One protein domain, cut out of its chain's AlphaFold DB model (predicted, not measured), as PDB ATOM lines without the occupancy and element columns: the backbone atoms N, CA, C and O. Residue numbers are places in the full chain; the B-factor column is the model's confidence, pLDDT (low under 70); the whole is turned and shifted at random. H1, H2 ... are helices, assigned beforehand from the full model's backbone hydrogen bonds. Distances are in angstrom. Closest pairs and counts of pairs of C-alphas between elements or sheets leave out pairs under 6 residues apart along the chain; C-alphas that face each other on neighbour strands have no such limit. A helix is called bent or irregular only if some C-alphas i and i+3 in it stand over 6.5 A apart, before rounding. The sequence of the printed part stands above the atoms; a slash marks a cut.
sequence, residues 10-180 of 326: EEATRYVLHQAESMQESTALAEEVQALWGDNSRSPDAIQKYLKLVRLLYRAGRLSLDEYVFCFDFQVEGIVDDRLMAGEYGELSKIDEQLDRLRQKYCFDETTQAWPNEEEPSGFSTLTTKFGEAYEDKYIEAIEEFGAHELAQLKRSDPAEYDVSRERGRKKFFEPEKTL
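What this domain is: This is residues 10 to 180 of the 326 residues of an uncharacterized protein of Rhodobacteraceae bacterium R_SAG6 (UniProt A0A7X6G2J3). What does the model look like? H1, the longest helix, folds back into H2 and H2 into H3, side by side; a hairpin of H4 and H5 makes the other end of the elongated whole, and residues 109 to 114 of its long loop stick out. H5 returns to H3, and H7, following the short H6, crosses H3 near its beginning. What are the figures? The printed part has 171 residues with eight named helices, H1 to H8 in chain order, and no named strand: all helix. It is loose, with a radius of gyration of the C-alphas of 20.1 A and spans of 65 by 36 by 35 A.

Where its parts are: Where is the longest helix? H1, residues 10 to 36, runs 38.6 A from C-alpha 10 at (155.339, 80.622, 127.495) to C-alpha 36, with a kink of 30 degrees near residue 28. Where are the others? H2 is residues 44 to 59, H3 residues 65 to 85 and 29.8 A long, H4 residues 90 to 105, and H5 residues 124 to 145 and 31.1 A long. H6 is residues 149 to 157, H7 residues 159 to 174, and H8 residues 176 to 180, ending at C-alpha 180 at (137.729, 78.026, 165.305). H8 is irregular: C-alphas 177 and 180 are 7.9 A apart.

How they stand to each other: What does H1 touch? H1 and H2 form a hairpin at a shallow tilt of 31 degrees; their closest C-alphas, of Ser 22 and Leu 56, are 5.1 A apart. What does H3 touch? H2 and H3 form a hairpin, closest at the C-alphas of Leu 51 and Phe 72, 6.0 A. With residues 65 to 73 alone H3 touches H7, about perpendicular at 82 degrees, closest at the C-alphas of Asp 66 and Ser 165, 4.4 A. With residues 73 to 80 alone it touches H5 at a steep tilt of 63 degrees, closest at the C-alphas of Val 80 and Tyr 139, 6.3 A. What else touches H5? H4 and H5 form a hairpin, closest at the C-alphas of Leu 92 and Phe 131, 6.2 A. With residues 140 to 144 alone H5 touches H6, also a hairpin, closest at the C-alphas of Ile 140 and Ala 152, 5.4 A. How do the backbones run? Every O i to N i+4 pair is within hydrogen-bond range in H2, H5, H6 and H7, against 21 of 23 in H1, 15 of 17 in H3, 11 of 12 in H4 and 0 of 1 in H8, where 1 of 2 O i to N i+3 pairs is.

The domain as a whole: How far does it reach? The two C-alphas farthest apart, of Glu 10 and Asn 117, are 68.5 A apart. Is it continuous? The printed part has no cut, and the link of 18 residues from H4 to H5 is long. Where is confidence low? Residues 39 to 40 and 176 to 177 are under 70.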
ATOM      1  N   GLU A  10     156.511  80.641 128.365       90.06
ATOM      2  CA  GLU A  10     155.339  80.622 127.495       90.06
ATOM      3  C   GLU A  10     154.113  80.028 128.202       90.06
ATOM      4  O   GLU A  10     153.048  80.641 128.193       90.06
ATOM      5  N   GLU A  11     154.263  78.885 128.878       84.81
ATOM      6  CA  GLU A  11     153.186  78.277 129.670       84.81
ATOM      7  C   GLU A  11     152.749  79.181 130.824       84.81
ATOM      8  O   GLU A  11     151.552  79.376 131.025       84.81
ATOM      9  N   ALA A  12     153.699  79.791 131.539       77.31
ATOM     10  CA  ALA A  12     153.399  80.729 132.618       77.31
ATOM     11  C   ALA A  12     152.666  81.981 132.105       77.31
ATOM     12  O   ALA A  12     151.701  82.430 132.720       77.31
ATOM     13  N   THR A  13     153.080  82.522 130.955       81.75
ATOM     14  CA  THR A  13     152.435  83.686 130.322       81.75
ATOM     15  C   THR A  13     151.019  83.339 129.888       81.75
ATOM     16  O   THR A  13     150.091  84.085 130.184       81.75
ATOM     17  N   ARG A  14     150.832  82.179 129.249       87.25
ATOM     18  CA  ARG A  14     149.511  81.688 128.844       87.25
ATOM     19  C   ARG A  14     148.589  81.516 130.050       87.25
ATOM     20  O   ARG A  14     147.440  81.939 129.993       87.25
ATOM     21  N   TYR A  15     149.103  80.950 131.141       81.38
ATOM     22  CA  TYR A  15     148.355  80.794 132.386       81.38
ATOM     23  C   TYR A  15     147.899  82.146 132.955       81.38
ATOM     24  O   TYR A  15     146.715  82.326 133.227       81.38
ATOM     25  N   VAL A  16     148.810  83.117 133.083       83.75
ATOM     26  CA  VAL A  16     148.487  84.445 133.637       83.75
ATOM     27  C   VAL A  16     147.525  85.226 132.736       83.75
ATOM     28  O   VAL A  16     146.602  85.856 133.246       83.75
ATOM     29  N   LEU A  17     147.699  85.167 131.410       86.06
ATOM     30  CA  LEU A  17     146.779  85.805 130.462       86.06
ATOM     31  C   LEU A  17     145.371  85.218 130.573       86.06
ATOM     32  O   LEU A  17     144.416  85.973 130.723       86.06
ATOM     33  N   HIS A  18     145.247  83.890 130.617       85.19
ATOM     34  CA  HIS A  18     143.956  83.226 130.780       85.19
ATOM     35  C   HIS A  18     143.269  83.589 132.111       85.19
ATOM     36  O   HIS A  18     142.049  83.766 132.152       85.19
ATOM     37  N   GLN A  19     144.027  83.746 133.206       83.88
ATOM     38  CA  GLN A  19     143.471  84.253 134.469       83.88
ATOM     39  C   GLN A  19     142.961  85.695 134.341       83.88
ATOM     40  O   GLN A  19     141.888  86.009 134.857       83.88
ATOM     41  N   ALA A  20     143.713  86.570 133.667       82.44
ATOM     42  CA  ALA A  20     143.337  87.969 133.474       82.44
ATOM     43  C   ALA A  20     142.086  88.113 132.592       82.44
ATOM     44  O   ALA A  20     141.178  88.869 132.939       82.44
ATOM     45  N   GLU A  21     142.005  87.346 131.504       91.06
ATOM     46  CA  GLU A  21     140.822  87.258 130.638       91.06
ATOM     47  C   GLU A  21     139.605  86.765 131.430       91.06
ATOM     48  O   GLU A  21     138.566  87.426 131.445       91.06
ATOM     49  N   SER A  22     139.763  85.679 132.197       90.62
ATOM     50  CA  SER A  22     138.697  85.149 133.060       90.62
ATOM     51  C   SER A  22     138.224  86.179 134.093       90.62
ATOM     52  O   SER A  22     137.028  86.289 134.358       90.62
ATOM     53  N   MET A  23     139.141  86.972 134.661       89.12
ATOM     54  CA  MET A  23     138.803  88.045 135.600       89.12
ATOM     55  C   MET A  23     137.968  89.140 134.929       89.12
ATOM     56  O   MET A  23     136.943  89.556 135.479       89.12
ATOM     57  N   GLN A  24     138.382  89.601 133.750       89.88
ATOM     58  CA  GLN A  24     137.664  90.631 133.004       89.88
ATOM     59  C   GLN A  24     136.256  90.154 132.625       89.88
ATOM     60  O   GLN A  24     135.283  90.870 132.873       89.88
ATOM     61  N   GLU A  25     136.136  88.933 132.102       93.12
ATOM     62  CA  GLU A  25     134.842  88.329 131.774       93.12
ATOM     63  C   GLU A  25     133.959  88.145 133.013       93.12
ATOM     64  O   GLU A  25     132.773  88.469 132.971       93.12
ATOM     65  N   SER A  26     134.525  87.682 134.135       92.19
ATOM     66  CA  SER A  26     133.769  87.509 135.384       92.19
ATOM     67  C   SER A  26     133.214  88.831 135.911       92.19
ATOM     68  O   SER A  26     132.101  88.861 136.422       92.19
ATOM     69  N   THR A  27     133.951  89.932 135.744       89.44
ATOM     70  CA  THR A  27     133.516  91.258 136.202       89.44
ATOM     71  C   THR A  27     132.308  91.736 135.402       89.44
ATOM     72  O   THR A  27     131.320  92.156 135.994       89.44
ATOM     73  N   ALA A  28     132.352  91.609 134.071       90.50
ATOM     74  CA  ALA A  28     131.222  91.966 133.214       90.50
ATOM     75  C   ALA A  28     129.989  91.093 133.509       90.50
ATOM     76  O   ALA A  28     128.879  91.598 133.654       90.50
ATOM     77  N   LEU A  29     130.192  89.781 133.666       92.50
ATOM     78  CA  LEU A  29     129.102  88.843 133.917       92.50
ATOM     79  C   LEU A  29     128.502  88.983 135.325       92.50
ATOM     80  O   LEU A  29     127.320  88.703 135.511       92.50
ATOM     81  N   ALA A  30     129.280  89.427 136.317       90.38
ATOM     82  CA  ALA A  30     128.787  89.651 137.673       90.38
ATOM     83  C   ALA A  30     127.683  90.717 137.722       90.38
ATOM     84  O   ALA A  30     126.700  90.529 138.436       90.38
ATOM     85  N   GLU A  31     127.804  91.791 136.937       86.94
ATOM     86  CA  GLU A  31     126.773  92.834 136.837       86.94
ATOM     87  C   GLU A  31     125.473  92.279 136.234       86.94
ATOM     88  O   GLU A  31     124.383  92.545 136.744       86.94
ATOM     89  N   GLU A  32     125.580  91.446 135.193       88.44
ATOM     90  CA  GLU A  32     124.427  90.780 134.576       88.44
ATOM     91  C   GLU A  32     123.738  89.809 135.541       88.44
ATOM     92  O   GLU A  32     122.514  89.825 135.671       88.44
ATOM     93  N   VAL A  33     124.513  88.974 136.238       88.06
ATOM     94  CA  VAL A  33     123.987  88.022 137.228       88.06
ATOM     95  C   VAL A  33     123.324  88.767 138.387       88.06
ATOM     96  O   VAL A  33     122.233  88.390 138.810       88.06
ATOM     97  N   GLN A  34     123.922  89.862 138.862       86.25
ATOM     98  CA  GLN A  34     123.334  90.689 139.912       86.25
ATOM     99  C   GLN A  34     122.002  91.311 139.481       86.25
ATOM    100  O   GLN A  34     121.071  91.349 140.281       86.25
ATOM    101  N   ALA A  35     121.878  91.756 138.228       84.25
ATOM    102  CA  ALA A  35     120.623  92.286 137.696       84.25
ATOM    103  C   ALA A  35     119.516  91.221 137.580       84.25
ATOM    104  O   ALA A  35     118.331  91.554 137.623       84.25
ATOM    105  N   LEU A  36     119.891  89.946 137.438       82.38
ATOM    106  CA  LEU A  36     118.968  88.809 137.386       82.38
ATOM    107  C   LEU A  36     118.608  88.265 138.776       82.38
ATOM    108  O   LEU A  36     117.595  87.570 138.920       82.38
ATOM    109  N   TRP A  37     119.398  88.588 139.805       75.31
ATOM    110  CA  TRP A  37     119.115  88.196 141.182       75.31
ATOM    111  C   TRP A  37     117.948  89.011 141.761       75.31
ATOM    112  O   TRP A  37     118.067  90.188 142.093       75.31
ATOM    113  N   GLY A  38     116.797  88.343 141.869       71.25
ATOM    114  CA  GLY A  38     115.499  88.874 142.285       71.25
ATOM    115  C   GLY A  38     114.400  87.871 141.918       71.25
ATOM    116  O   GLY A  38     114.605  86.660 142.054       71.25
ATOM    117  N   ASP A  39     113.280  88.348 141.368       60.78
ATOM    118  CA  ASP A  39     112.128  87.517 140.962       60.78
ATOM    119  C   ASP A  39     112.465  86.437 139.905       60.78
ATOM    120  O   ASP A  39     111.772  85.428 139.814       60.78
ATOM    121  N   ASN A  40     113.560  86.597 139.146       68.94
ATOM    122  CA  ASN A  40     113.986  85.676 138.077       68.94
ATOM    123  C   ASN A  40     115.199  84.803 138.444       68.94
ATOM    124  O   ASN A  40     115.782  84.159 137.568       68.94
ATOM    125  N   SER A  41     115.583  84.763 139.722       71.81
ATOM    126  CA  SER A  41     116.787  84.060 140.198       71.81
ATOM    127  C   SER A  41     116.811  82.556 139.898       71.81
ATOM    128  O   SER A  41     117.889  81.977 139.819       71.81
ATOM    129  N   ARG A  42     115.644  81.937 139.681       76.75
ATOM    130  CA  ARG A  42     115.502  80.522 139.292       76.75
ATOM    131  C   ARG A  42     115.282  80.298 137.794       76.75
ATOM    132  O   ARG A  42     115.016  79.180 137.372       76.75
ATOM    133  N   SER A  43     115.337  81.347 136.974       84.81
ATOM    134  CA  SER A  43     115.197  81.167 135.527       84.81
ATOM    135  C   SER A  43     116.407  80.405 134.958       84.81
ATOM    136  O   SER A  43     117.532  80.639 135.413       84.81
ATOM    137  N   PRO A  44     116.223  79.548 133.933       84.75
ATOM    138  CA  PRO A  44     117.334  78.822 133.314       84.75
ATOM    139  C   PRO A  44     118.472  79.734 132.825       84.75
ATOM    140  O   PRO A  44     119.640  79.396 132.992       84.75
ATOM    141  N   ASP A  45     118.148  80.919 132.288       86.31
ATOM    142  CA  ASP A  45     119.145  81.915 131.855       86.31
ATOM    143  C   ASP A  45     119.957  82.474 133.036       86.31
ATOM    144  O   ASP A  45     121.183  82.574 132.955       86.31
ATOM    145  N   ALA A  46     119.299  82.791 134.158       88.50
ATOM    146  CA  ALA A  46     119.980  83.277 135.356       88.50
ATOM    147  C   ALA A  46     120.928  82.221 135.934       88.50
ATOM    148  O   ALA A  46     122.077  82.538 136.250       88.50
ATOM    149  N   ILE A  47     120.485  80.963 136.006       90.38
ATOM    150  CA  ILE A  47     121.311  79.862 136.510       90.38
ATOM    151  C   ILE A  47     122.492  79.599 135.569       90.38
ATOM    152  O   ILE A  47     123.629  79.501 136.027       90.38
ATOM    153  N   GLN A  48     122.270  79.577 134.251       92.00
ATOM    154  CA  GLN A  48     123.346  79.395 133.274       92.00
ATOM    155  C   GLN A  48     124.412  80.496 133.387       92.00
ATOM    156  O   GLN A  48     125.614  80.207 133.378       92.00
ATOM    157  N   LYS A  49     123.994  81.760 133.524       93.19
ATOM    158  CA  LYS A  49     124.912  82.891 133.719       93.19
ATOM    159  C   LYS A  49     125.643  82.811 135.054       93.19
ATOM    160  O   LYS A  49     126.850  83.043 135.087       93.19
ATOM    161  N   TYR A  50     124.958  82.429 136.130       94.25
ATOM    162  CA  TYR A  50     125.580  82.233 137.436       94.25
ATOM    163  C   TYR A  50     126.632  81.115 137.407       94.25
ATOM    164  O   TYR A  50     127.772  81.330 137.818       94.25
ATOM    165  N   LEU A  51     126.309  79.946 136.852       95.62
ATOM    166  CA  LEU A  51     127.243  78.822 136.742       95.62
ATOM    167  C   LEU A  51     128.456  79.173 135.867       95.62
ATOM    168  O   LEU A  51     129.593  78.816 136.191       95.62
ATOM    169  N   LYS A  52     128.248  79.948 134.793       95.81
ATOM    170  CA  LYS A  52     129.345  80.506 133.991       95.81
ATOM    171  C   LYS A  52     130.212  81.472 134.807       95.81
ATOM    172  O   LYS A  52     131.438  81.386 134.730       95.81
ATOM    173  N   LEU A  53     129.608  82.357 135.601       95.62
ATOM    174  CA  LEU A  53     130.328  83.285 136.476       95.62
ATOM    175  C   LEU A  53     131.189  82.537 137.497       95.62
ATOM    176  O   LEU A  53     132.377  82.829 137.619       95.62
ATOM    177  N   VAL A  54     130.624  81.542 138.178       96.00
ATOM    178  CA  VAL A  54     131.330  80.707 139.162       96.00
ATOM    179  C   VAL A  54     132.574  80.053 138.543       96.00
ATOM    180  O   VAL A  54     133.664  80.128 139.115       96.00
ATOM    181  N   ARG A  55     132.460  79.506 137.326       96.12
ATOM    182  CA  ARG A  55     133.600  78.934 136.584       96.12
ATOM    183  C   ARG A  55     134.676  79.965 136.257       96.12
ATOM    184  O   ARG A  55     135.866  79.683 136.403       96.12
ATOM    185  N   LEU A  56     134.281  81.157 135.807       94.81
ATOM    186  CA  LEU A  56     135.224  82.237 135.505       94.81
ATOM    187  C   LEU A  56     135.952  82.715 136.766       94.81
ATOM    188  O   LEU A  56     137.162  82.920 136.726       94.81
ATOM    189  N   LEU A  57     135.249  82.821 137.897       93.19
ATOM    190  CA  LEU A  57     135.847  83.182 139.182       93.19
ATOM    191  C   LEU A  57     136.855  82.130 139.662       93.19
ATOM    192  O   LEU A  57     137.940  82.496 140.116       93.19
ATOM    193  N   TYR A  58     136.550  80.839 139.511       94.56
ATOM    194  CA  TYR A  58     137.507  79.767 139.798       94.56
ATOM    195  C   TYR A  58     138.752  79.857 138.900       94.56
ATOM    196  O   TYR A  58     139.877  79.898 139.396       94.56
ATOM    197  N   ARG A  59     138.570  80.005 137.580       92.00
ATOM    198  CA  ARG A  59     139.678  80.152 136.613       92.00
ATOM    199  C   ARG A  59     140.527  81.396 136.857       92.00
ATOM    200  O   ARG A  59     141.736  81.353 136.647       92.00
ATOM    201  N   ALA A  60     139.919  82.478 137.334       89.38
ATOM    202  CA  ALA A  60     140.602  83.702 137.741       89.38
ATOM    203  C   ALA A  60     141.307  83.586 139.111       89.38
ATOM    204  O   ALA A  60     141.912  84.557 139.568       89.38
ATOM    205  N   GLY A  61     141.213  82.439 139.795       84.38
ATOM    206  CA  GLY A  61     141.795  82.218 141.121       84.38
ATOM    207  C   GLY A  61     141.089  82.976 142.248       84.38
ATOM    208  O   GLY A  61     141.694  83.237 143.287       84.38
ATOM    209  N   ARG A  62     139.829  83.382 142.043       88.94
ATOM    210  CA  ARG A  62     139.002  84.064 143.052       88.94
ATOM    211  C   ARG A  62     138.246  83.107 143.964       88.94
ATOM    212  O   ARG A  62     137.886  83.518 145.061       88.94
ATOM    213  N   LEU A  63     138.028  81.874 143.514       90.88
ATOM    214  CA  LEU A  63     137.453  80.790 144.305       90.88
ATOM    215  C   LEU A  63     138.489  79.678 144.474       90.88
ATOM    216  O   LEU A  63     139.237  79.377 143.540       90.88
ATOM    217  N   SER A  64     138.518  79.058 145.651       91.12
ATOM    218  CA  SER A  64     139.172  77.762 145.832       91.12
ATOM    219  C   SER A  64     138.394  76.651 145.113       91.12
ATOM    220  O   SER A  64     137.264  76.857 144.668       91.12
ATOM    221  N   LEU A  65     138.984  75.453 145.018       93.88
ATOM    222  CA  LEU A  65     138.266  74.278 144.512       93.88
ATOM    223  C   LEU A  65     137.028  73.972 145.366       93.88
ATOM    224  O   LEU A  65     135.961  73.766 144.808       93.88
ATOM    225  N   ASP A  66     137.148  74.014 146.694       94.12
ATOM    226  CA  ASP A  66     136.032  73.743 147.611       94.12
ATOM    227  C   ASP A  66     134.861  74.719 147.402       94.12
ATOM    228  O   ASP A  66     133.699  74.318 147.354       94.12
ATOM    229  N   GLU A  67     135.156  76.012 147.227       93.50
ATOM    230  CA  GLU A  67     134.138  77.022 146.920       93.50
ATOM    231  C   GLU A  67     133.514  76.805 145.548       93.50
ATOM    232  O   GLU A  67     132.305  76.954 145.388       93.50
ATOM    233  N   TYR A  68     134.342  76.458 144.563       97.00
ATOM    234  CA  TYR A  68     133.885  76.191 143.211       97.00
ATOM    235  C   TYR A  68     132.934  74.993 143.174       97.00
ATOM    236  O   TYR A  68     131.830  75.132 142.647       97.00
ATOM    237  N   VAL A  69     133.333  73.867 143.779       97.56
ATOM    238  CA  VAL A  69     132.504  72.664 143.921       97.56
ATOM    239  C   VAL A  69     131.173  73.052 144.544       97.56
ATOM    240  O   VAL A  69     130.146  72.875 143.906       97.56
ATOM    241  N   PHE A  70     131.176  73.670 145.727       97.06
ATOM    242  CA  PHE A  70     129.940  73.994 146.432       97.06
ATOM    243  C   PHE A  70     129.016  74.957 145.660       97.06
ATOM    244  O   PHE A  70     127.826  74.679 145.517       97.06
ATOM    245  N   CYS A  71     129.532  76.083 145.150       95.12
ATOM    246  CA  CYS A  71     128.702  77.062 144.441       95.12
ATOM    247  C   CYS A  71     128.078  76.484 143.166       95.12
ATOM    248  O   CYS A  71     126.965  76.861 142.803       95.12
ATOM    249  N   PHE A  72     128.805  75.605 142.475       96.38
ATOM    250  CA  PHE A  72     128.318  74.958 141.265       96.38
ATOM    251  C   PHE A  72     127.293  73.870 141.600       96.38
ATOM    252  O   PHE A  72     126.177  73.885 141.083       96.38
ATOM    253  N   ASP A  73     127.664  72.982 142.519       95.75
ATOM    254  CA  ASP A  73     126.885  71.838 142.984       95.75
ATOM    255  C   ASP A  73     125.495  72.242 143.486       95.75
ATOM    256  O   ASP A  73     124.495  71.697 143.022       95.75
ATOM    257  N   PHE A  74     125.428  73.275 144.333       93.81
ATOM    258  CA  PHE A  74     124.183  73.749 144.938       93.81
ATOM    259  C   PHE A  74     123.126  74.173 143.906       93.81
ATOM    260  O   PHE A  74     121.928  74.003 144.125       93.81
ATOM    261  N   GLN A  75     123.548  74.739 142.772       94.12
ATOM    262  CA  GLN A  75     122.616  75.120 141.706       94.12
ATOM    263  C   GLN A  75     122.248  73.934 140.818       94.12
ATOM    264  O   GLN A  75     121.099  73.825 140.399       94.12
ATOM    265  N   VAL A  76     123.210  73.055 140.523       94.94
ATOM    266  CA  VAL A  76     122.962  71.863 139.703       94.94
ATOM    267  C   VAL A  76     122.005  70.905 140.409       94.94
ATOM    268  O   VAL A  76     121.094  70.405 139.761       94.94
ATOM    269  N   GLU A  77     122.143  70.716 141.723       94.19
ATOM    270  CA  GLU A  77     121.217  69.923 142.549       94.19
ATOM    271  C   GLU A  77     119.783  70.437 142.406       94.19
ATOM    272  O   GLU A  77     118.898  69.683 142.009       94.19
ATOM    273  N   GLY A  78     119.577  71.750 142.563       92.50
ATOM    274  CA  GLY A  78     118.263  72.362 142.355       92.50
ATOM    275  C   GLY A  78     117.696  72.144 140.946       92.50
ATOM    276  O   GLY A  78     116.511  71.859 140.802       92.50
ATOM    277  N   ILE A  79     118.527  72.228 139.900       93.44
ATOM    278  CA  ILE A  79     118.094  71.969 138.514       93.44
ATOM    279  C   ILE A  79     117.693  70.504 138.320       93.44
ATOM    280  O   ILE A  79     116.686  70.218 137.674       93.44
ATOM    281  N   VAL A  80     118.503  69.572 138.823       94.50
ATOM    282  CA  VAL A  80     118.257  68.133 138.684       94.50
ATOM    283  C   VAL A  80     116.974  67.755 139.418       94.50
ATOM    284  O   VAL A  80     116.150  67.042 138.846       94.50
ATOM    285  N   ASP A  81     116.760  68.299 140.613       92.56
ATOM    286  CA  ASP A  81     115.532  68.107 141.381       92.56
ATOM    287  C   ASP A  81     114.309  68.681 140.655       92.56
ATOM    288  O   ASP A  81     113.308  67.983 140.495       92.56
ATOM    289  N   ASP A  82     114.388  69.910 140.133       92.31
ATOM    290  CA  ASP A  82     113.290  70.526 139.378       92.31
ATOM    291  C   ASP A  82     112.920  69.690 138.133       92.31
ATOM    292  O   ASP A  82     111.737  69.459 137.859       92.31
ATOM    293  N   ARG A  83     113.918  69.171 137.400       93.94
ATOM    294  CA  ARG A  83     113.716  68.292 136.230       93.94
ATOM    295  C   ARG A  83     113.117  66.941 136.607       93.94
ATOM    296  O   ARG A  83     112.248  66.428 135.895       93.94
ATOM    297  N   LEU A  84     113.553  66.365 137.727       92.75
ATOM    298  CA  LEU A  84     112.982  65.135 138.269       92.75
ATOM    299  C   LEU A  84     111.499  65.337 138.612       92.75
ATOM    300  O   LEU A  84     110.663  64.544 138.180       92.75
ATOM    301  N   MET A  85     111.166  66.430 139.305       90.19
ATOM    302  CA  MET A  85     109.790  66.783 139.679       90.19
ATOM    303  C   MET A  85     108.905  67.095 138.464       90.19
ATOM    304  O   MET A  85     107.706  66.812 138.481       90.19
ATOM    305  N   ALA A  86     109.482  67.636 137.390       92.12
ATOM    306  CA  ALA A  86     108.801  67.839 136.113       92.12
ATOM    307  C   ALA A  86     108.612  66.538 135.300       92.12
ATOM    308  O   ALA A  86     107.929  66.549 134.273       92.12
ATOM    309  N   GLY A  87     109.189  65.416 135.747       92.31
ATOM    310  CA  GLY A  87     109.102  64.121 135.069       92.31
ATOM    311  C   GLY A  87     109.974  64.016 133.814       92.31
ATOM    312  O   GLY A  87     109.725  63.163 132.961       92.31
ATOM    313  N   GLU A  88     110.995  64.867 133.672       95.00
ATOM    314  CA  GLU A  88     111.897  64.851 132.511       95.00
ATOM    315  C   GLU A  88     112.780  63.593 132.488       95.00
ATOM    316  O   GLU A  88     113.187  63.113 131.426       95.00
ATOM    317  N   TYR A  89     113.019  62.992 133.655       95.31
ATOM    318  CA  TYR A  89     113.793  61.765 133.806       95.31
ATOM    319  C   TYR A  89     112.896  60.528 133.857       95.31
ATOM    320  O   TYR A  89     112.721  59.895 134.897       95.31
ATOM    321  N   GLY A  90     112.353  60.139 132.702       91.81
ATOM    322  CA  GLY A  90     111.355  59.068 132.615       91.81
ATOM    323  C   GLY A  90     111.789  57.688 133.139       91.81
ATOM    324  O   GLY A  90     110.928  56.854 133.410       91.81
ATOM    325  N   GLU A  91     113.088  57.403 133.276       92.19
ATOM    326  CA  GLU A  91     113.570  56.202 133.975       92.19
ATOM    327  C   GLU A  91     113.461  56.344 135.498       92.19
ATOM    328  O   GLU A  91     112.880  55.471 136.143       92.19
ATOM    329  N   LEU A  92     113.930  57.466 136.053       94.25
ATOM    330  CA  LEU A  92     113.828  57.773 137.481       94.25
ATOM    331  C   LEU A  92     112.369  57.831 137.932       94.25
ATOM    332  O   LEU A  92     112.028  57.184 138.916       94.25
ATOM    333  N   SER A  93     111.487  58.480 137.164       93.38
ATOM    334  CA  SER A  93     110.052  58.523 137.476       93.38
ATOM    335  C   SER A  93     109.429  57.123 137.549       93.38
ATOM    336  O   SER A  93     108.600  56.854 138.412       93.38
ATOM    337  N   LYS A  94     109.854  56.180 136.693       94.38
ATOM    338  CA  LYS A  94     109.361  54.790 136.744       94.38
ATOM    339  C   LYS A  94     109.864  54.028 137.964       94.38
ATOM    340  O   LYS A  94     109.150  53.148 138.447       94.38
ATOM    341  N   ILE A  95     111.099  54.278 138.394       94.88
ATOM    342  CA  ILE A  95     111.665  53.650 139.593       94.88
ATOM    343  C   ILE A  95     110.979  54.227 140.835       94.88
ATOM    344  O   ILE A  95     110.568  53.458 141.702       94.88
ATOM    345  N   ASP A  96     110.769  55.541 140.876       93.44
ATOM    346  CA  ASP A  96     110.078  56.228 141.968       93.44
ATOM    347  C   ASP A  96     108.625  55.754 142.111       93.44
ATOM    348  O   ASP A  96     108.215  55.322 143.185       93.44
ATOM    349  N   GLU A  97     107.882  55.630 141.004       94.12
ATOM    350  CA  GLU A  97     106.544  55.021 141.016       94.12
ATOM    351  C   GLU A  97     106.538  53.587 141.583       94.12
ATOM    352  O   GLU A  97     105.557  53.153 142.195       94.12
ATOM    353  N   GLN A  98     107.594  52.802 141.348       95.06
ATOM    354  CA  GLN A  98     107.710  51.452 141.907       95.06
ATOM    355  C   GLN A  98     108.007  51.488 143.407       95.06
ATOM    356  O   GLN A  98     107.410  50.707 144.153       95.06
ATOM    357  N   LEU A  99     108.884  52.394 143.843       93.75
ATOM    358  CA  LEU A  99     109.170  52.638 145.256       93.75
ATOM    359  C   LEU A  99     107.905  53.082 145.995       93.75
ATOM    360  O   LEU A  99     107.582  52.508 147.033       93.75
ATOM    361  N   ASP A 100     107.119  53.989 145.422       93.06
ATOM    362  CA  ASP A 100     105.855  54.452 145.994       93.06
ATOM    363  C   ASP A 100     104.808  53.346 146.094       93.06
ATOM    364  O   ASP A 100     104.146  53.200 147.124       93.06
ATOM    365  N   ARG A 101     104.691  52.488 145.073       94.12
ATOM    366  CA  ARG A 101     103.814  51.308 145.153       94.12
ATOM    367  C   ARG A 101     104.235  50.367 146.277       94.12
ATOM    368  O   ARG A 101     103.364  49.778 146.916       94.12
ATOM    369  N   LEU A 102     105.537  50.207 146.529       91.88
ATOM    370  CA  LEU A 102     106.028  49.420 147.662       91.88
ATOM    371  C   LEU A 102     105.718  50.111 148.994       91.88
ATOM    372  O   LEU A 102     105.155  49.462 149.875       91.88
ATOM    373  N   ARG A 103     105.989  51.416 149.122       92.44
ATOM    374  CA  ARG A 103     105.664  52.207 150.322       92.44
ATOM    375  C   ARG A 103     104.182  52.094 150.673       92.44
ATOM    376  O   ARG A 103     103.845  51.746 151.801       92.44
ATOM    377  N   GLN A 104     103.297  52.270 149.693       90.75
ATOM    378  CA  GLN A 104     101.848  52.153 149.878       90.75
ATOM    379  C   GLN A 104     101.414  50.722 150.216       90.75
ATOM    380  O   GLN A 104     100.625  50.513 151.135       90.75
ATOM    381  N   LYS A 105     101.927  49.716 149.495       91.25
ATOM    382  CA  LYS A 105     101.544  48.309 149.690       91.25
ATOM    383  C   LYS A 105     101.943  47.772 151.065       91.25
ATOM    384  O   LYS A 105     101.222  46.940 151.612       91.25
ATOM    385  N   TYR A 106     103.089  48.203 151.584       89.38
ATOM    386  CA  TYR A 106     103.637  47.749 152.863       89.38
ATOM    387  C   TYR A 106     103.445  48.771 153.995       89.38
ATOM    388  O   TYR A 106     104.015  48.595 155.069       89.38
ATOM    389  N   CYS A 107     102.610  49.794 153.770       88.19
ATOM    390  CA  CYS A 107     102.252  50.821 154.748       88.19
ATOM    391  C   CYS A 107     103.479  51.476 155.407       88.19
ATOM    392  O   CYS A 107     103.526  51.581 156.632       88.19
ATOM    393  N   PHE A 108     104.472  51.875 154.604       89.44
ATOM    394  CA  PHE A 108     105.633  52.626 155.087       89.44
ATOM    395  C   PHE A 108     105.168  53.866 155.849       89.44
ATOM    396  O   PHE A 108     104.361  54.645 155.336       89.44
ATOM    397  N   ASP A 109     105.666  54.041 157.066       87.25
ATOM    398  CA  ASP A 109     105.357  55.212 157.867       87.25
ATOM    399  C   ASP A 109     106.375  56.309 157.559       87.25
ATOM    400  O   ASP A 109     107.519  56.267 158.006       87.25
ATOM    401  N   GLU A 110     105.953  57.317 156.796       85.62
ATOM    402  CA  GLU A 110     106.795  58.468 156.459       85.62
ATOM    403  C   GLU A 110     107.175  59.312 157.684       85.62
ATOM    404  O   GLU A 110     108.202  59.991 157.664       85.62
ATOM    405  N   THR A 111     106.383  59.272 158.760       87.00
ATOM    406  CA  THR A 111     106.659  60.054 159.973       87.00
ATOM    407  C   THR A 111     107.778  59.438 160.799       87.00
ATOM    408  O   THR A 111     108.612  60.165 161.338       87.00
ATOM    409  N   THR A 112     107.824  58.107 160.869       86.88
ATOM    410  CA  THR A 112     108.871  57.365 161.587       86.88
ATOM    411  C   THR A 112     109.985  56.861 160.672       86.88
ATOM    412  O   THR A 112     110.993  56.368 161.171       86.88
ATOM    413  N   GLN A 113     109.834  57.022 159.351       86.06
ATOM    414  CA  GLN A 113     110.733  56.490 158.321       86.06
ATOM    415  C   GLN A 113     110.979  54.981 158.498       86.06
ATOM    416  O   GLN A 113     112.091  54.490 158.301       86.06
ATOM    417  N   ALA A 114     109.941  54.245 158.905       85.62
ATOM    418  CA  ALA A 114     110.048  52.845 159.291       85.62
ATOM    419  C   ALA A 114     108.946  51.977 158.672       85.62
ATOM    420  O   ALA A 114     107.826  52.412 158.392       85.62
ATOM    421  N   TRP A 115     109.276  50.699 158.489       87.31
ATOM    422  CA  TRP A 115     108.304  49.670 158.138       87.31
ATOM    423  C   TRP A 115     107.564  49.214 159.404       87.31
ATOM    424  O   TRP A 115     108.215  49.024 160.432       87.31
ATOM    425  N   PRO A 116     106.243  48.953 159.356       82.12
ATOM    426  CA  PRO A 116     105.459  48.572 160.538       82.12
ATOM    427  C   PRO A 116     105.971  47.346 161.311       82.12
ATOM    428  O   PRO A 116     105.705  47.220 162.502       82.12
ATOM    429  N   ASN A 117     106.700  46.449 160.640       80.94
ATOM    430  CA  ASN A 117     107.300  45.254 161.239       80.94
ATOM    431  C   ASN A 117     108.840  45.297 161.232       80.94
ATOM    432  O   ASN A 117     109.462  44.249 161.356       80.94
ATOM    433  N   GLU A 118     109.449  46.465 160.993       76.75
ATOM    434  CA  GLU A 118     110.898  46.674 160.800       76.75
ATOM    435  C   GLU A 118     111.542  45.882 159.637       76.75
ATOM    436  O   GLU A 118     112.706  46.095 159.306       76.75
ATOM    437  N   GLU A 119     110.789  45.016 158.954       82.44
ATOM    438  CA  GLU A 119     111.249  44.270 157.784       82.44
ATOM    439  C   GLU A 119     111.029  45.062 156.490       82.44
ATOM    440  O   GLU A 119     109.896  45.335 156.080       82.44
ATOM    441  N   GLU A 120     112.133  45.398 155.821       86.06
ATOM    442  CA  GLU A 120     112.112  46.018 154.500       86.06
ATOM    443  C   GLU A 120     111.528  45.054 153.442       86.06
ATOM    444  O   GLU A 120     111.930  43.886 153.368       86.06
ATOM    445  N   PRO A 121     110.611  45.518 152.571       88.81
ATOM    446  CA  PRO A 121     110.090  44.712 151.480       88.81
ATOM    447  C   PRO A 121     111.184  44.230 150.526       88.81
ATOM    448  O   PRO A 121     112.059  44.987 150.102       88.81
ATOM    449  N   SER A 122     111.067  42.973 150.095       87.19
ATOM    450  CA  SER A 122     111.972  42.401 149.097       87.19
ATOM    451  C   SER A 122     112.024  43.266 147.831       87.19
ATOM    452  O   SER A 122     110.996  43.550 147.213       87.19
ATOM    453  N   GLY A 123     113.236  43.673 147.451       87.88
ATOM    454  CA  GLY A 123     113.499  44.493 146.269       87.88
ATOM    455  C   GLY A 123     113.461  46.006 146.501       87.88
ATOM    456  O   GLY A 123     113.862  46.728 145.590       87.88
ATOM    457  N   PHE A 124     113.059  46.495 147.685       91.81
ATOM    458  CA  PHE A 124     113.074  47.930 147.989       91.81
ATOM    459  C   PHE A 124     114.502  48.486 147.979       91.81
ATOM    460  O   PHE A 124     114.785  49.355 147.161       91.81
ATOM    461  N   SER A 125     115.431  47.920 148.764       91.50
ATOM    462  CA  SER A 125     116.845  48.332 148.732       91.50
ATOM    463  C   SER A 125     117.436  48.282 147.318       91.50
ATOM    464  O   SER A 125     118.107  49.221 146.901       91.50
ATOM    465  N   THR A 126     117.122  47.251 146.526       94.88
ATOM    466  CA  THR A 126     117.588  47.156 145.131       94.88
ATOM    467  C   THR A 126     117.055  48.291 144.255       94.88
ATOM    468  O   THR A 126     117.794  48.807 143.419       94.88
ATOM    469  N   LEU A 127     115.786  48.677 144.404       95.12
ATOM    470  CA  LEU A 127     115.210  49.801 143.662       95.12
ATOM    471  C   LEU A 127     115.781  51.139 144.134       95.12
ATOM    472  O   LEU A 127     116.086  51.975 143.294       95.12
ATOM    473  N   THR A 128     115.994  51.314 145.438       94.44
ATOM    474  CA  THR A 128     116.620  52.515 146.005       94.44
ATOM    475  C   THR A 128     118.056  52.681 145.511       94.44
ATOM    476  O   THR A 128     118.426  53.775 145.096       94.44
ATOM    477  N   THR A 129     118.852  51.607 145.469       95.88
ATOM    478  CA  THR A 129     120.197  51.639 144.871       95.88
ATOM    479  C   THR A 129     120.137  52.040 143.401       95.88
ATOM    480  O   THR A 129     120.841  52.959 143.004       95.88
ATOM    481  N   LYS A 130     119.250  51.423 142.608       96.75
ATOM    482  CA  LYS A 130     119.087  51.775 141.187       96.75
ATOM    483  C   LYS A 130     118.650  53.220 140.980       96.75
ATOM    484  O   LYS A 130     119.106  53.858 140.041       96.75
ATOM    485  N   PHE A 131     117.757  53.719 141.833       96.31
ATOM    486  CA  PHE A 131     117.344  55.115 141.804       96.31
ATOM    487  C   PHE A 131     118.539  56.030 142.076       96.31
ATOM    488  O   PHE A 131     118.773  56.952 141.308       96.31
ATOM    489  N   GLY A 132     119.317  55.744 143.127       95.25
ATOM    490  CA  GLY A 132     120.505  56.519 143.479       95.25
ATOM    491  C   GLY A 132     121.557  56.532 142.370       95.25
ATOM    492  O   GLY A 132     122.043  57.597 142.015       95.25
ATOM    493  N   GLU A 133     121.853  55.376 141.770       95.56
ATOM    494  CA  GLU A 133     122.785  55.262 140.638       95.56
ATOM    495  C   GLU A 133     122.300  56.064 139.420       95.56
ATOM    496  O   GLU A 133     123.048  56.869 138.869       95.56
ATOM    497  N   ALA A 134     121.030  55.908 139.035       96.19
ATOM    498  CA  ALA A 134     120.464  56.641 137.905       96.19
ATOM    499  C   ALA A 134     120.368  58.154 138.172       96.19
ATOM    500  O   ALA A 134     120.521  58.953 137.248       96.19
ATOM    501  N   TYR A 135     120.112  58.561 139.419       96.44
ATOM    502  CA  TYR A 135     120.081  59.968 139.817       96.44
ATOM    503  C   TYR A 135     121.481  60.568 139.735       96.44
ATOM    504  O   TYR A 135     121.645  61.633 139.147       96.44
ATOM    505  N   GLU A 136     122.490  59.862 140.246       96.06
ATOM    506  CA  GLU A 136     123.889  60.284 140.181       96.06
ATOM    507  C   GLU A 136     124.358  60.449 138.727       96.06
ATOM    508  O   GLU A 136     124.992  61.448 138.391       96.06
ATOM    509  N   ASP A 137     123.971  59.542 137.824       96.38
ATOM    510  CA  ASP A 137     124.257  59.690 136.392       96.38
ATOM    511  C   ASP A 137     123.640  60.978 135.818       96.38
ATOM    512  O   ASP A 137     124.316  61.727 135.108       96.38
ATOM    513  N   LYS A 138     122.381  61.295 136.164       97.19
ATOM    514  CA  LYS A 138     121.723  62.547 135.737       97.19
ATOM    515  C   LYS A 138     122.329  63.787 136.364       97.19
ATOM    516  O   LYS A 138     122.424  64.819 135.700       97.19
ATOM    517  N   TYR A 139     122.780  63.673 137.602       96.94
ATOM    518  CA  TYR A 139     123.497  64.727 138.285       96.94
ATOM    519  C   TYR A 139     124.800  65.061 137.552       96.94
ATOM    520  O   TYR A 139     125.030  66.208 137.170       96.94
ATOM    521  N   ILE A 140     125.615  64.050 137.249       97.56
ATOM    522  CA  ILE A 140     126.883  64.230 136.541       97.56
ATOM    523  C   ILE A 140     126.659  64.728 135.101       97.56
ATOM    524  O   ILE A 140     127.385  65.619 134.654       97.56
ATOM    525  N   GLU A 141     125.651  64.213 134.387       97.06
ATOM    526  CA  GLU A 141     125.251  64.725 133.065       97.06
ATOM    527  C   GLU A 141     124.930  66.229 133.121       97.06
ATOM    528  O   GLU A 141     125.384  66.989 132.263       97.06
ATOM    529  N   ALA A 142     124.208  66.684 134.151       96.19
ATOM    530  CA  ALA A 142     123.896  68.099 134.335       96.19
ATOM    531  C   ALA A 142     125.158  68.938 134.619       96.19
ATOM    532  O   ALA A 142     125.317  70.021 134.054       96.19
ATOM    533  N   ILE A 143     126.111  68.442 135.417       96.81
ATOM    534  CA  ILE A 143     127.399  69.134 135.617       96.81
ATOM    535  C   ILE A 143     128.125  69.344 134.273       96.81
ATOM    536  O   ILE A 143     128.665  70.427 134.005       96.81
ATOM    537  N   GLU A 144     128.133  68.322 133.413       97.00
ATOM    538  CA  GLU A 144     128.750  68.388 132.084       97.00
ATOM    539  C   GLU A 144     128.007  69.321 131.130       97.00
ATOM    540  O   GLU A 144     128.657  70.056 130.383       97.00
ATOM    541  N   GLU A 145     126.673  69.344 131.184       95.38
ATOM    542  CA  GLU A 145     125.822  70.260 130.417       95.38
ATOM    543  C   GLU A 145     126.216  71.726 130.659       95.38
ATOM    544  O   GLU A 145     126.351  72.508 129.715       95.38
ATOM    545  N   PHE A 146     126.500  72.091 131.913       95.00
ATOM    546  CA  PHE A 146     126.953  73.439 132.282       95.00
ATOM    547  C   PHE A 146     128.477  73.648 132.131       95.00
ATOM    548  O   PHE A 146     129.028  74.708 132.467       95.00
ATOM    549  N   GLY A 147     129.169  72.666 131.546       93.69
ATOM    550  CA  GLY A 147     130.557  72.736 131.100       93.69
ATOM    551  C   GLY A 147     131.605  72.607 132.204       93.69
ATOM    552  O   GLY A 147     132.756  72.986 131.977       93.69
ATOM    553  N   ALA A 148     131.238  72.115 133.387       95.88
ATOM    554  CA  ALA A 148     132.164  71.846 134.490       95.88
ATOM    555  C   ALA A 148     132.711  70.409 134.421       95.88
ATOM    556  O   ALA A 148     132.589  69.625 135.362       95.88
ATOM    557  N   HIS A 149     133.308  70.047 133.285       96.44
ATOM    558  CA  HIS A 149     133.807  68.690 133.029       96.44
ATOM    559  C   HIS A 149     134.827  68.223 134.076       96.44
ATOM    560  O   HIS A 149     134.884  67.042 134.396       96.44
ATOM    561  N   GLU A 150     135.605  69.147 134.636       95.69
ATOM    562  CA  GLU A 150     136.541  68.891 135.727       95.69
ATOM    563  C   GLU A 150     135.845  68.416 137.012       95.69
ATOM    564  O   GLU A 150     136.345  67.513 137.681       95.69
ATOM    565  N   LEU A 151     134.670  68.967 137.334       97.50
ATOM    566  CA  LEU A 151     133.886  68.578 138.506       97.50
ATOM    567  C   LEU A 151     133.179  67.244 138.270       97.50
ATOM    568  O   LEU A 151     133.210  66.372 139.134       97.50
ATOM    569  N   ALA A 152     132.626  67.053 137.069       97.62
ATOM    570  CA  ALA A 152     132.057  65.777 136.649       97.62
ATOM    571  C   ALA A 152     133.109  64.657 136.690       97.62
ATOM    572  O   ALA A 152     132.836  63.548 137.145       97.62
ATOM    573  N   GLN A 153     134.338  64.944 136.249       97.75
ATOM    574  CA  GLN A 153     135.450  64.007 136.354       97.75
ATOM    575  C   GLN A 153     135.803  63.715 137.813       97.75
ATOM    576  O   GLN A 153     135.931  62.542 138.153       97.75
ATOM    577  N   LEU A 154     135.929  64.744 138.662       96.75
ATOM    578  CA  LEU A 154     136.228  64.574 140.086       96.75
ATOM    579  C   LEU A 154     135.183  63.684 140.767       96.75
ATOM    580  O   LEU A 154     135.562  62.705 141.401       96.75
ATOM    581  N   LYS A 155     133.887  63.951 140.553       97.19
ATOM    582  CA  LYS A 155     132.790  63.148 141.113       97.19
ATOM    583  C   LYS A 155     132.858  61.681 140.672       97.19
ATOM    584  O   LYS A 155     132.658  60.790 141.490       97.19
ATOM    585  N   ARG A 156     133.210  61.412 139.408       96.75
ATOM    586  CA  ARG A 156     133.379  60.038 138.893       96.75
ATOM    587  C   ARG A 156     134.610  59.328 139.452       96.75
ATOM    588  O   ARG A 156     134.549  58.136 139.733       96.75
ATOM    589  N   SER A 157     135.751  60.015 139.522       97.38
ATOM    590  CA  SER A 157     137.027  59.381 139.873       97.38
ATOM    591  C   SER A 157     137.259  59.271 141.375       97.38
ATOM    592  O   SER A 157     137.904  58.323 141.815       97.38
ATOM    593  N   ASP A 158     136.774  60.250 142.137       97.19
ATOM    594  CA  ASP A 158     136.945  60.346 143.584       97.19
ATOM    595  C   ASP A 158     135.729  61.057 144.221       97.19
ATOM    596  O   ASP A 158     135.800  62.232 144.598       97.19
ATOM    597  N   PRO A 159     134.576  60.367 144.318       95.75
ATOM    598  CA  PRO A 159     133.356  60.953 144.875       95.75
ATOM    599  C   PRO A 159     133.522  61.374 146.340       95.75
ATOM    600  O   PRO A 159     132.897  62.338 146.771       95.75
ATOM    601  N   ALA A 160     134.394  60.696 147.096       95.56
ATOM    602  CA  ALA A 160     134.653  61.032 148.489       95.56
ATOM    603  C   ALA A 160     135.359  62.390 148.622       95.56
ATOM    604  O   ALA A 160     134.952  63.205 149.449       95.56
ATOM    605  N   GLU A 161     136.381  62.662 147.800       94.06
ATOM    606  CA  GLU A 161     137.023  63.983 147.794       94.06
ATOM    607  C   GLU A 161     136.063  65.069 147.296       94.06
ATOM    608  O   GLU A 161     136.037  66.161 147.865       94.06
ATOM    609  N   TYR A 162     135.222  64.770 146.298       96.75
ATOM    610  CA  TYR A 162     134.180  65.701 145.856       96.75
ATOM    611  C   TYR A 162     133.255  66.108 147.015       96.75
ATOM    612  O   TYR A 162     133.046  67.299 147.250       96.75
ATOM    613  N   ASP A 163     132.737  65.135 147.772       95.44
ATOM    614  CA  ASP A 163     131.821  65.385 148.889       95.44
ATOM    615  C   ASP A 163     132.505  66.171 150.019       95.44
ATOM    616  O   ASP A 163     131.917  67.086 150.605       95.44
ATOM    617  N   VAL A 164     133.778  65.869 150.291       92.19
ATOM    618  CA  VAL A 164     134.602  66.622 151.244       92.19
ATOM    619  C   VAL A 164     134.783  68.074 150.789       92.19
ATOM    620  O   VAL A 164     134.612  68.989 151.602       92.19
ATOM    621  N   SER A 165     135.097  68.309 149.513       92.62
ATOM    622  CA  SER A 165     135.218  69.656 148.948       92.62
ATOM    623  C   SER A 165     133.898  70.422 148.995       92.62
ATOM    624  O   SER A 165     133.886  71.582 149.417       92.62
ATOM    625  N   ARG A 166     132.779  69.773 148.647       95.00
ATOM    626  CA  ARG A 166     131.430  70.351 148.737       95.00
ATOM    627  C   ARG A 166     131.120  70.806 150.160       95.00
ATOM    628  O   ARG A 166     130.705  71.946 150.363       95.00
ATOM    629  N   GLU A 167     131.361  69.954 151.154       93.12
ATOM    630  CA  GLU A 167     131.069  70.277 152.553       93.12
ATOM    631  C   GLU A 167     131.975  71.394 153.093       93.12
ATOM    632  O   GLU A 167     131.503  72.296 153.790       93.12
ATOM    633  N   ARG A 168     133.267  71.402 152.734       87.94
ATOM    634  CA  ARG A 168     134.181  72.509 153.073       87.94
ATOM    635  C   ARG A 168     133.702  73.833 152.476       87.94
ATOM    636  O   ARG A 168     133.694  74.847 153.177       87.94
ATOM    637  N   GLY A 169     133.270  73.818 151.214       90.50
ATOM    638  CA  GLY A 169     132.680  74.976 150.550       90.50
ATOM    639  C   GLY A 169     131.416  75.457 151.264       90.50
ATOM    640  O   GLY A 169     131.351  76.620 151.660       90.50
ATOM    641  N   ARG A 170     130.458  74.558 151.539       92.31
ATOM    642  CA  ARG A 170     129.205  74.872 152.252       92.31
ATOM    643  C   ARG A 170     129.469  75.557 153.594       92.31
ATOM    644  O   ARG A 170     128.892  76.610 153.871       92.31
ATOM    645  N   LYS A 171     130.372  74.993 154.406       85.12
ATOM    646  CA  LYS A 171     130.762  75.565 155.706       85.12
ATOM    647  C   LYS A 171     131.324  76.979 155.568       85.12
ATOM    648  O   LYS A 171     131.005  77.836 156.384       85.12
ATOM    649  N   LYS A 172     132.111  77.262 154.525       82.88
ATOM    650  CA  LYS A 172     132.664  78.607 154.298       82.88
ATOM    651  C   LYS A 172     131.577  79.663 154.064       82.88
ATOM    652  O   LYS A 172     131.727  80.785 154.541       82.88
ATOM    653  N   PHE A 173     130.507  79.321 153.346       80.88
ATOM    654  CA  PHE A 173     129.429  80.265 153.024       80.88
ATOM    655  C   PHE A 173     128.366  80.385 154.121       80.88
ATOM    656  O   PHE A 173     127.858  81.483 154.341       80.88
ATOM    657  N   PHE A 174     128.028  79.287 154.800       82.31
ATOM    658  CA  PHE A 174     126.903  79.252 155.742       82.31
ATOM    659  C   PHE A 174     127.289  79.157 157.213       82.31
ATOM    660  O   PHE A 174     126.428  79.363 158.060       82.31
ATOM    661  N   GLU A 175     128.547  78.846 157.517       80.88
ATOM    662  CA  GLU A 175     129.040  78.713 158.890       80.88
ATOM    663  C   GLU A 175     130.325  79.541 159.119       80.88
ATOM    664  O   GLU A 175     131.294  79.031 159.694       80.88
ATOM    665  N   PRO A 176     130.403  80.816 158.666       65.56
ATOM    666  CA  PRO A 176     131.613  81.632 158.812       65.56
ATOM    667  C   PRO A 176     132.030  81.825 160.282       65.56
ATOM    668  O   PRO A 176     133.213  81.986 160.593       65.56
ATOM    669  N   GLU A 177     131.075  81.755 161.209       65.75
ATOM    670  CA  GLU A 177     131.291  81.793 162.654       65.75
ATOM    671  C   GLU A 177     132.081  80.589 163.191       65.75
ATOM    672  O   GLU A 177     132.680  80.681 164.264       65.75
ATOM    673  N   LYS A 178     132.199  79.490 162.433       70.81
ATOM    674  CA  LYS A 178     133.039  78.330 162.784       70.81
ATOM    675  C   LYS A 178     134.519  78.533 162.456       70.81
ATOM    676  O   LYS A 178     135.255  77.589 162.165       70.81
ATOM    677  N   THR A 179     134.990  79.772 162.581       75.44
ATOM    678  CA  THR A 179     136.391  80.161 162.368       75.44
ATOM    679  C   THR A 179     137.353  79.319 163.223       75.44
ATOM    680  O   THR A 179     138.439  78.969 162.764       75.44
ATOM    681  N   LEU A 180     136.941  78.907 164.431       84.94
ATOM    682  CA  LEU A 180     137.729  78.026 165.305       84.94
ATOM    683  C   LEU A 180     137.896  76.606 164.739       84.94
ATOM    684  O   LEU A 180     138.996  76.056 164.790       84.94
TER     685      LEU A 180